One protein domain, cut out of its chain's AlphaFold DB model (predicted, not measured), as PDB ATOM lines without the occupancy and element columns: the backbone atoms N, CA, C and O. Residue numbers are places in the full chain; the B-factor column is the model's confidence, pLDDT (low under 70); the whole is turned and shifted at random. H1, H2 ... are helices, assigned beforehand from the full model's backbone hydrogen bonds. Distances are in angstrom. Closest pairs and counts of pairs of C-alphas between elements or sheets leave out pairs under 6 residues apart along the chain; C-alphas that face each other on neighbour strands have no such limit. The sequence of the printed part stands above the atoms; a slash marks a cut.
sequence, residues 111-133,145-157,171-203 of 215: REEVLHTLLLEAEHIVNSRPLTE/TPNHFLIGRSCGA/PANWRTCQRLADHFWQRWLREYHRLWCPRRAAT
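Overview. This is residues 111 to 133, 145 to 157 and 171 to 203 of the 215 residues of an uncharacterized protein of Eumeta variegata (UniProt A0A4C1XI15). The long helix H3 makes the longest axis, and H1 runs beside part of it, the two opening as a narrow V from their closest place near the first turns of each. The short helix H2 sits near the far end of H1 and away from H3, and residues 195 to 200, of which 195 to 196 belong to H3, stick out. The printed part has 69 residues with three named helices, in the order H1, H2, H3, and no named strand; its class is all helix. It is loose, with a radius of gyration of the C-alphas of 13.9 A, and only just flat, spanning 39 by 30 by 16 A.

Along the chain. H3, residues 171 to 196, is 36.8 A long from C-alpha 171 at (-14.385, 6.020, -42.319) to C-alpha 196 at (-11.034, 13.498, -6.416). H1, residues 112 to 127, is 22.5 A long and begins at C-alpha 112 at (-6.770, 19.481, -38.689). H2 is residues 146 to 151.

Arrangement. H3 touches H1 with residues 173 to 185 alone; the closest C-alphas are those of Cys 177 and Val 114, 5.7 A apart. They run the same way at a tilt of 36 degrees, only just steep. H2 is close to H1 but not clearly touching, with the closest C-alphas, Pro 146 and Asn 127, 5.0 A apart. Their tilt of 68 degrees is steep, only just short of about perpendicular, and they run opposite ways. H2 and H3 are apart. Every O i to N i+4 pair is within hydrogen-bond range in H1 and H2, and 21 of 22 in H3.

Size, cuts and confidence. The C-alphas farthest apart, those of Pro 171 and Pro 198, are 41.3 A apart. Residues 134 to 144 and 158 to 170 are not printed; the gaps between C-alphas are 10.8 A and 20.3 A. Mean pLDDT of the printed part is 80.8, with residues 133, 156 to 157 and 196 to 203 under 70.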
ATOM      1  N   ARG A 111      -4.431  15.175 -38.510       88.12
ATOM      2  CA  ARG A 111      -4.817  16.267 -39.417       88.12
ATOM      3  C   ARG A 111      -5.775  17.226 -38.712       88.12
ATOM      4  O   ARG A 111      -6.372  16.856 -37.702       88.12
ATOM      5  N   GLU A 112      -5.940  18.420 -39.265       89.19
ATOM      6  CA  GLU A 112      -6.770  19.481 -38.689       89.19
ATOM      7  C   GLU A 112      -8.205  19.020 -38.406       89.19
ATOM      8  O   GLU A 112      -8.717  19.222 -37.308       89.19
ATOM      9  N   GLU A 113      -8.829  18.302 -39.334       88.38
ATOM     10  CA  GLU A 113     -10.226  17.881 -39.211       88.38
ATOM     11  C   GLU A 113     -10.400  16.819 -38.113       88.38
ATOM     12  O   GLU A 113     -11.373  16.811 -37.351       88.38
ATOM     13  N   VAL A 114      -9.408  15.932 -37.997       88.75
ATOM     14  CA  VAL A 114      -9.342  14.905 -36.949       88.75
ATOM     15  C   VAL A 114      -9.070  15.549 -35.590       88.75
ATOM     16  O   VAL A 114      -9.671  15.146 -34.596       88.75
ATOM     17  N   LEU A 115      -8.202  16.563 -35.538       91.62
ATOM     18  CA  LEU A 115      -7.918  17.325 -34.323       91.62
ATOM     19  C   LEU A 115      -9.156  18.080 -33.842       91.62
ATOM     20  O   LEU A 115      -9.496  17.996 -32.667       91.62
ATOM     21  N   HIS A 116      -9.847  18.774 -34.745       90.75
ATOM     22  CA  HIS A 116     -11.066  19.509 -34.431       90.75
ATOM     23  C   HIS A 116     -12.132  18.576 -33.843       90.75
ATOM     24  O   HIS A 116     -12.657  18.826 -32.761       90.75
ATOM     25  N   THR A 117     -12.368  17.435 -34.496       90.06
ATOM     26  CA  THR A 117     -13.308  16.419 -34.001       90.06
ATOM     27  C   THR A 117     -12.883  15.865 -32.637       90.06
ATOM     28  O   THR A 117     -13.713  15.700 -31.750       90.06
ATOM     29  N   LEU A 118     -11.585  15.606 -32.435       91.12
ATOM     30  CA  LEU A 118     -11.055  15.151 -31.149       91.12
ATOM     31  C   LEU A 118     -11.290  16.172 -30.028       91.12
ATOM     32  O   LEU A 118     -11.604  15.772 -28.910       91.12
ATOM     33  N   LEU A 119     -11.129  17.467 -30.303       92.81
ATOM     34  CA  LEU A 119     -11.351  18.521 -29.311       92.81
ATOM     35  C   LEU A 119     -12.825  18.618 -28.908       92.81
ATOM     36  O   LEU A 119     -13.101  18.727 -27.716       92.81
ATOM     37  N   LEU A 120     -13.751  18.493 -29.862       91.06
ATOM     38  CA  LEU A 120     -15.191  18.433 -29.577       91.06
ATOM     39  C   LEU A 120     -15.548  17.215 -28.714       91.06
ATOM     40  O   LEU A 120     -16.302  17.312 -27.749       91.06
ATOM     41  N   GLU A 121     -14.965  16.059 -29.023       89.94
ATOM     42  CA  GLU A 121     -15.157  14.839 -28.235       89.94
ATOM     43  C   GLU A 121     -14.563  14.976 -26.825       89.94
ATOM     44  O   GLU A 121     -15.167  14.542 -25.842       89.94
ATOM     45  N   ALA A 122     -13.400  15.617 -26.700       91.81
ATOM     46  CA  ALA A 122     -12.775  15.907 -25.415       91.81
ATOM     47  C   ALA A 122     -13.618  16.876 -24.573       91.81
ATOM     48  O   ALA A 122     -13.787  16.651 -23.374       91.81
ATOM     49  N   GLU A 123     -14.176  17.920 -25.187       91.50
ATOM     50  CA  GLU A 123     -15.127  18.833 -24.552       91.50
ATOM     51  C   GLU A 123     -16.352  18.070 -24.043       91.50
ATOM     52  O   GLU A 123     -16.706  18.182 -22.867       91.50
ATOM     53  N   HIS A 124     -16.959  17.247 -24.902       88.50
ATOM     54  CA  HIS A 124     -18.126  16.450 -24.549       88.50
ATOM     55  C   HIS A 124     -17.844  15.537 -23.351       88.50
ATOM     56  O   HIS A 124     -18.589  15.550 -22.371       88.50
ATOM     57  N   ILE A 125     -16.725  14.808 -23.387       88.81
ATOM     58  CA  ILE A 125     -16.247  13.964 -22.287       88.81
ATOM     59  C   ILE A 125     -16.145  14.768 -20.989       88.81
ATOM     60  O   ILE A 125     -16.710  14.384 -19.965       88.81
ATOM     61  N   VAL A 126     -15.447  15.901 -21.022       89.69
ATOM     62  CA  VAL A 126     -15.212  16.718 -19.830       89.69
ATOM     63  C   VAL A 126     -16.528  17.276 -19.290       89.69
ATOM     64  O   VAL A 126     -16.701  17.323 -18.074       89.69
ATOM     65  N   ASN A 127     -17.469  17.658 -20.151       88.75
ATOM     66  CA  ASN A 127     -18.753  18.224 -19.738       88.75
ATOM     67  C   ASN A 127     -19.812  17.171 -19.369       88.75
ATOM     68  O   ASN A 127     -20.772  17.493 -18.672       88.75
ATOM     69  N   SER A 128     -19.615  15.912 -19.761       85.00
ATOM     70  CA  SER A 128     -20.427  14.764 -19.330       85.00
ATOM     71  C   SER A 128     -20.011  14.187 -17.971       85.00
ATOM     72  O   SER A 128     -20.646  13.263 -17.473       85.00
ATOM     73  N   ARG A 129     -18.943  14.707 -17.353       83.44
ATOM     74  CA  ARG A 129     -18.455  14.199 -16.065       83.44
ATOM     75  C   ARG A 129     -19.481  14.449 -14.947       83.44
ATOM     76  O   ARG A 129     -20.030  15.550 -14.890       83.44
ATOM     77  N   PRO A 130     -19.686  13.514 -14.013       82.31
ATOM     78  CA  PRO A 130     -20.500  13.783 -12.835       82.31
ATOM     79  C   PRO A 130     -19.777  14.744 -11.874       82.31
ATOM     80  O   PRO A 130     -18.558  14.675 -11.687       82.31
ATOM     81  N   LEU A 131     -20.541  15.677 -11.302       80.75
ATOM     82  CA  LEU A 131     -20.137  16.649 -10.277       80.75
ATOM     83  C   LEU A 131     -20.501  16.197  -8.863       80.75
ATOM     84  O   LEU A 131     -19.988  16.760  -7.899       80.75
ATOM     85  N   THR A 132     -21.373  15.205  -8.743       72.19
ATOM     86  CA  THR A 132     -21.782  14.599  -7.479       72.19
ATOM     87  C   THR A 132     -21.370  13.136  -7.469       72.19
ATOM     88  O   THR A 132     -21.312  12.499  -8.523       72.19
ATOM     89  N   GLU A 133     -21.076  12.602  -6.283       63.91
ATOM     90  CA  GLU A 133     -21.034  11.152  -6.110       63.91
ATOM     91  C   GLU A 133     -22.422  10.606  -6.458       63.91
ATOM     92  O   GLU A 133     -23.439  11.143  -6.017       63.91
ATOM     93  N   THR A 145     -24.234  16.652 -14.110       85.31
ATOM     94  CA  THR A 145     -23.070  16.936 -14.975       85.31
ATOM     95  C   THR A 145     -23.010  18.414 -15.363       85.31
ATOM     96  O   THR A 145     -24.041  19.089 -15.353       85.31
ATOM     97  N   PRO A 146     -21.845  18.960 -15.763       88.12
ATOM     98  CA  PRO A 146     -21.776  20.299 -16.348       88.12
ATOM     99  C   PRO A 146     -22.741  20.503 -17.520       88.12
ATOM    100  O   PRO A 146     -23.339  21.570 -17.629       88.12
ATOM    101  N   ASN A 147     -22.946  19.483 -18.360       87.44
ATOM    102  CA  ASN A 147     -23.914  19.543 -19.455       87.44
ATOM    103  C   ASN A 147     -25.339  19.856 -18.962       87.44
ATOM    104  O   ASN A 147     -26.039  20.622 -19.616       87.44
ATOM    105  N   HIS A 148     -25.757  19.396 -17.779       86.31
ATOM    106  CA  HIS A 148     -27.066  19.775 -17.235       86.31
ATOM    107  C   HIS A 148     -27.220  21.289 -17.065       86.31
ATOM    108  O   HIS A 148     -28.283  21.833 -17.341       86.31
ATOM    109  N   PHE A 149     -26.152  21.986 -16.679       88.00
ATOM    110  CA  PHE A 149     -26.168  23.443 -16.549       88.00
ATOM    111  C   PHE A 149     -26.014  24.165 -17.890       88.00
ATOM    112  O   PHE A 149     -26.577  25.241 -18.069       88.00
ATOM    113  N   LEU A 150     -25.239  23.599 -18.817       87.56
ATOM    114  CA  LEU A 150     -24.924  24.237 -20.099       87.56
ATOM    115  C   LEU A 150     -26.018  24.036 -21.156       87.56
ATOM    116  O   LEU A 150     -26.310  24.953 -21.915       87.56
ATOM    117  N   ILE A 151     -26.600  22.836 -21.219       85.25
ATOM    118  CA  ILE A 151     -27.547  22.410 -22.261       85.25
ATOM    119  C   ILE A 151     -28.868  21.856 -21.703       85.25
ATOM    120  O   ILE A 151     -29.749  21.508 -22.484       85.25
ATOM    121  N   GLY A 152     -29.020  21.749 -20.377       83.44
ATOM    122  CA  GLY A 152     -30.249  21.267 -19.732       83.44
ATOM    123  C   GLY A 152     -30.407  19.742 -19.647       83.44
ATOM    124  O   GLY A 152     -31.471  19.272 -19.264       83.44
ATOM    125  N   ARG A 153     -29.384  18.960 -20.020       80.69
ATOM    126  CA  ARG A 153     -29.384  17.476 -20.055       80.69
ATOM    127  C   ARG A 153     -27.953  16.930 -19.961       80.69
ATOM    128  O   ARG A 153     -27.035  17.679 -20.287       80.69
ATOM    129  N   SER A 154     -27.708  15.666 -19.592       71.19
ATOM    130  CA  SER A 154     -26.323  15.133 -19.564       71.19
ATOM    131  C   SER A 154     -25.662  14.998 -20.920       71.19
ATOM    132  O   SER A 154     -24.436  15.120 -21.007       71.19
ATOM    133  N   CYS A 155     -26.439  14.708 -21.961       70.38
ATOM    134  CA  CYS A 155     -25.919  14.401 -23.279       70.38
ATOM    135  C   CYS A 155     -26.558  15.301 -24.339       70.38
ATOM    136  O   CYS A 155     -27.772  15.419 -24.491       70.38
ATOM    137  N   GLY A 156     -25.706  15.984 -25.096       61.81
ATOM    138  CA  GLY A 156     -26.110  16.752 -26.261       61.81
ATOM    139  C   GLY A 156     -26.099  15.875 -27.502       61.81
ATOM    140  O   GLY A 156     -25.254  16.094 -28.362       61.81
ATOM    141  N   ALA A 157     -26.998  14.895 -27.621       58.31
ATOM    142  CA  ALA A 157     -27.262  14.326 -28.938       58.31
ATOM    143  C   ALA A 157     -27.950  15.426 -29.765       58.31
ATOM    144  O   ALA A 157     -29.141  15.706 -29.607       58.31
ATOM    145  N   PRO A 171     -14.278   6.872 -43.515       80.38
ATOM    146  CA  PRO A 171     -14.385   6.020 -42.319       80.38
ATOM    147  C   PRO A 171     -13.079   5.847 -41.529       80.38
ATOM    148  O   PRO A 171     -13.090   5.585 -40.325       80.38
ATOM    149  N   ALA A 172     -11.931   5.983 -42.198       83.00
ATOM    150  CA  ALA A 172     -10.615   5.929 -41.571       83.00
ATOM    151  C   ALA A 172     -10.359   7.116 -40.623       83.00
ATOM    152  O   ALA A 172      -9.775   6.923 -39.554       83.00
ATOM    153  N   ASN A 173     -10.826   8.317 -40.977       85.44
ATOM    154  CA  ASN A 173     -10.687   9.509 -40.141       85.44
ATOM    155  C   ASN A 173     -11.553   9.376 -38.893       85.44
ATOM    156  O   ASN A 173     -11.029   9.501 -37.793       85.44
ATOM    157  N   TRP A 174     -12.821   8.981 -39.048       84.69
ATOM    158  CA  TRP A 174     -13.705   8.682 -37.917       84.69
ATOM    159  C   TRP A 174     -13.086   7.667 -36.947       84.69
ATOM    160  O   TRP A 174     -12.985   7.925 -35.749       84.69
ATOM    161  N   ARG A 175     -12.595   6.527 -37.457       86.81
ATOM    162  CA  ARG A 175     -11.924   5.507 -36.627       86.81
ATOM    163  C   ARG A 175     -10.694   6.063 -35.914       86.81
ATOM    164  O   ARG A 175     -10.419   5.674 -34.782       86.81
ATOM    165  N   THR A 176      -9.953   6.954 -36.569       88.19
ATOM    166  CA  THR A 176      -8.796   7.626 -35.967       88.19
ATOM    167  C   THR A 176      -9.235   8.574 -34.852       88.19
ATOM    168  O   THR A 176      -8.684   8.485 -33.758       88.19
ATOM    169  N   CYS A 177     -10.262   9.401 -35.079       88.69
ATOM    170  CA  CYS A 177     -10.847  10.278 -34.061       88.69
ATOM    171  C   CYS A 177     -11.298   9.478 -32.838       88.69
ATOM    172  O   CYS A 177     -10.908   9.802 -31.723       88.69
ATOM    173  N   GLN A 178     -12.054   8.395 -33.043       89.19
ATOM    174  CA  GLN A 178     -12.562   7.569 -31.946       89.19
ATOM    175  C   GLN A 178     -11.431   6.936 -31.129       89.19
ATOM    176  O   GLN A 178     -11.463   6.984 -29.905       89.19
ATOM    177  N   ARG A 179     -10.378   6.429 -31.785       89.88
ATOM    178  CA  ARG A 179      -9.194   5.901 -31.083       89.88
ATOM    179  C   ARG A 179      -8.484   6.969 -30.252       89.88
ATOM    180  O   ARG A 179      -8.105   6.699 -29.115       89.88
ATOM    181  N   LEU A 180      -8.300   8.168 -30.804       91.00
ATOM    182  CA  LEU A 180      -7.675   9.279 -30.082       91.00
ATOM    183  C   LEU A 180      -8.547   9.748 -28.911       91.00
ATOM    184  O   LEU A 180      -8.020  10.018 -27.833       91.00
ATOM    185  N   ALA A 181      -9.866   9.789 -29.091       90.94
ATOM    186  CA  ALA A 181     -10.815  10.137 -28.043       90.94
ATOM    187  C   ALA A 181     -10.823   9.092 -26.915       90.94
ATOM    188  O   ALA A 181     -10.852   9.457 -25.742       90.94
ATOM    189  N   ASP A 182     -10.704   7.804 -27.242       90.25
ATOM    190  CA  ASP A 182     -10.581   6.733 -26.249       90.25
ATOM    191  C   ASP A 182      -9.254   6.825 -25.473       90.25
ATOM    192  O   ASP A 182      -9.242   6.694 -24.246       90.25
ATOM    193  N   HIS A 183      -8.139   7.123 -26.154       90.94
ATOM    194  CA  HIS A 183      -6.854   7.401 -25.496       90.94
ATOM    195  C   HIS A 183      -6.950   8.617 -24.569       90.94
ATOM    196  O   HIS A 183      -6.519   8.551 -23.414       90.94
ATOM    197  N   PHE A 184      -7.548   9.709 -25.054       92.06
ATOM    198  CA  PHE A 184      -7.801  10.904 -24.257       92.06
ATOM    199  C   PHE A 184      -8.638  10.572 -23.022       92.06
ATOM    200  O   PHE A 184      -8.206  10.892 -21.919       92.06
ATOM    201  N   TRP A 185      -9.760   9.863 -23.173       90.50
ATOM    202  CA  TRP A 185     -10.622   9.430 -22.070       90.50
ATOM    203  C   TRP A 185      -9.841   8.663 -21.000       90.50
ATOM    204  O   TRP A 185      -9.858   9.033 -19.829       90.50
ATOM    205  N   GLN A 186      -9.089   7.630 -21.388       89.94
ATOM    206  CA  GLN A 186      -8.329   6.803 -20.443       89.94
ATOM    207  C   GLN A 186      -7.216   7.574 -19.724       89.94
ATOM    208  O   GLN A 186      -6.852   7.267 -18.582       89.94
ATOM    209  N   ARG A 187      -6.590   8.539 -20.401       90.50
ATOM    210  CA  ARG A 187      -5.559   9.398 -19.807       90.50
ATOM    211  C   ARG A 187      -6.196  10.422 -18.877       90.50
ATOM    212  O   ARG A 187      -5.802  10.503 -17.718       90.50
ATOM    213  N   TRP A 188      -7.212  11.127 -19.357       91.81
ATOM    214  CA  TRP A 188      -7.927  12.143 -18.603       91.81
ATOM    215  C   TRP A 188      -8.584  11.570 -17.355       91.81
ATOM    216  O   TRP A 188      -8.417  12.149 -16.290       91.81
ATOM    217  N   LEU A 189      -9.228  10.403 -17.431       88.00
ATOM    218  CA  LEU A 189      -9.863   9.778 -16.273       88.00
ATOM    219  C   LEU A 189      -8.852   9.463 -15.159       88.00
ATOM    220  O   LEU A 189      -9.146   9.658 -13.982       88.00
ATOM    221  N   ARG A 190      -7.631   9.041 -15.516       87.00
ATOM    222  CA  ARG A 190      -6.549   8.837 -14.538       87.00
ATOM    223  C   ARG A 190      -6.124  10.138 -13.874       87.00
ATOM    224  O   ARG A 190      -5.864  10.130 -12.674       87.00
ATOM    225  N   GLU A 191      -6.043  11.234 -14.622       87.25
ATOM    226  CA  GLU A 191      -5.721  12.548 -14.059       87.25
ATOM    227  C   GLU A 191      -6.877  13.110 -13.224       87.25
ATOM    228  O   GLU A 191      -6.661  13.643 -12.141       87.25
ATOM    229  N   TYR A 192      -8.113  12.941 -13.687       84.44
ATOM    230  CA  TYR A 192      -9.324  13.396 -13.017       84.44
ATOM    231  C   TYR A 192      -9.555  12.665 -11.696       84.44
ATOM    232  O   TYR A 192      -9.769  13.300 -10.668       84.44
ATOM    233  N   HIS A 193      -9.421  11.339 -11.680       74.06
ATOM    234  CA  HIS A 193      -9.576  10.549 -10.462       74.06
ATOM    235  C   HIS A 193      -8.543  10.931  -9.388       74.06
ATOM    236  O   HIS A 193      -8.861  10.988  -8.200       74.06
ATOM    237  N   ARG A 194      -7.308  11.265  -9.795       73.62
ATOM    238  CA  ARG A 194      -6.281  11.790  -8.876       73.62
ATOM    239  C   ARG A 194      -6.691  13.112  -8.223       73.62
ATOM    240  O   ARG A 194      -6.195  13.408  -7.142       73.62
ATOM    241  N   LEU A 195      -7.561  13.901  -8.859       71.75
ATOM    242  CA  LEU A 195      -8.080  15.142  -8.282       71.75
ATOM    243  C   LEU A 195      -9.137  14.893  -7.198       71.75
ATOM    244  O   LEU A 195      -9.257  15.730  -6.306       71.75
ATOM    245  N   TRP A 196      -9.883  13.786  -7.281       61.44
ATOM    246  CA  TRP A 196     -11.034  13.498  -6.416       61.44
ATOM    247  C   TRP A 196     -10.707  12.572  -5.242       61.44
ATOM    248  O   TRP A 196     -11.278  12.735  -4.170       61.44
ATOM    249  N   CYS A 197      -9.761  11.641  -5.393       53.12
ATOM    250  CA  CYS A 197      -9.453  10.674  -4.340       53.12
ATOM    251  C   CYS A 197      -7.971  10.710  -3.923       53.12
ATOM    252  O   CYS A 197      -7.089  10.333  -4.709       53.12
ATOM    253  N   PRO A 198      -7.654  11.062  -2.663       47.31
ATOM    254  CA  PRO A 198      -6.357  10.775  -2.073       47.31
ATOM    255  C   PRO A 198      -6.207   9.251  -1.880       47.31
ATOM    256  O   PRO A 198      -6.624   8.667  -0.889       47.31
ATOM    257  N   ARG A 199      -5.560   8.590  -2.846       46.22
ATOM    258  CA  ARG A 199      -4.908   7.266  -2.728       46.22
ATOM    259  C   ARG A 199      -5.735   5.982  -2.511       46.22
ATOM    260  O   ARG A 199      -5.094   4.934  -2.553       46.22
ATOM    261  N   ARG A 200      -7.067   5.953  -2.369       41.34
ATOM    262  CA  ARG A 200      -7.806   4.667  -2.247       41.34
ATOM    263  C   ARG A 200      -9.262   4.724  -2.739       41.34
ATOM    264  O   ARG A 200     -10.128   4.976  -1.921       41.34
ATOM    265  N   ALA A 201      -9.516   4.457  -4.027       42.78
ATOM    266  CA  ALA A 201     -10.776   3.883  -4.567       42.78
ATOM    267  C   ALA A 201     -10.820   3.991  -6.108       42.78
ATOM    268  O   ALA A 201     -11.588   4.756  -6.666       42.78
ATOM    269  N   ALA A 202      -9.980   3.245  -6.828       42.47
ATOM    270  CA  ALA A 202      -9.844   3.373  -8.289       42.47
ATOM    271  C   ALA A 202     -10.989   2.751  -9.130       42.47
ATOM    272  O   ALA A 202     -10.839   2.616 -10.342       42.47
ATOM    273  N   THR A 203     -12.103   2.333  -8.527       46.78
ATOM    274  CA  THR A 203     -13.030   1.373  -9.156       46.78
ATOM    275  C   THR A 203     -14.351   1.948  -9.676       46.78
ATOM    276  O   THR A 203     -15.029   1.252 -10.422       46.78
TER     277      THR A 203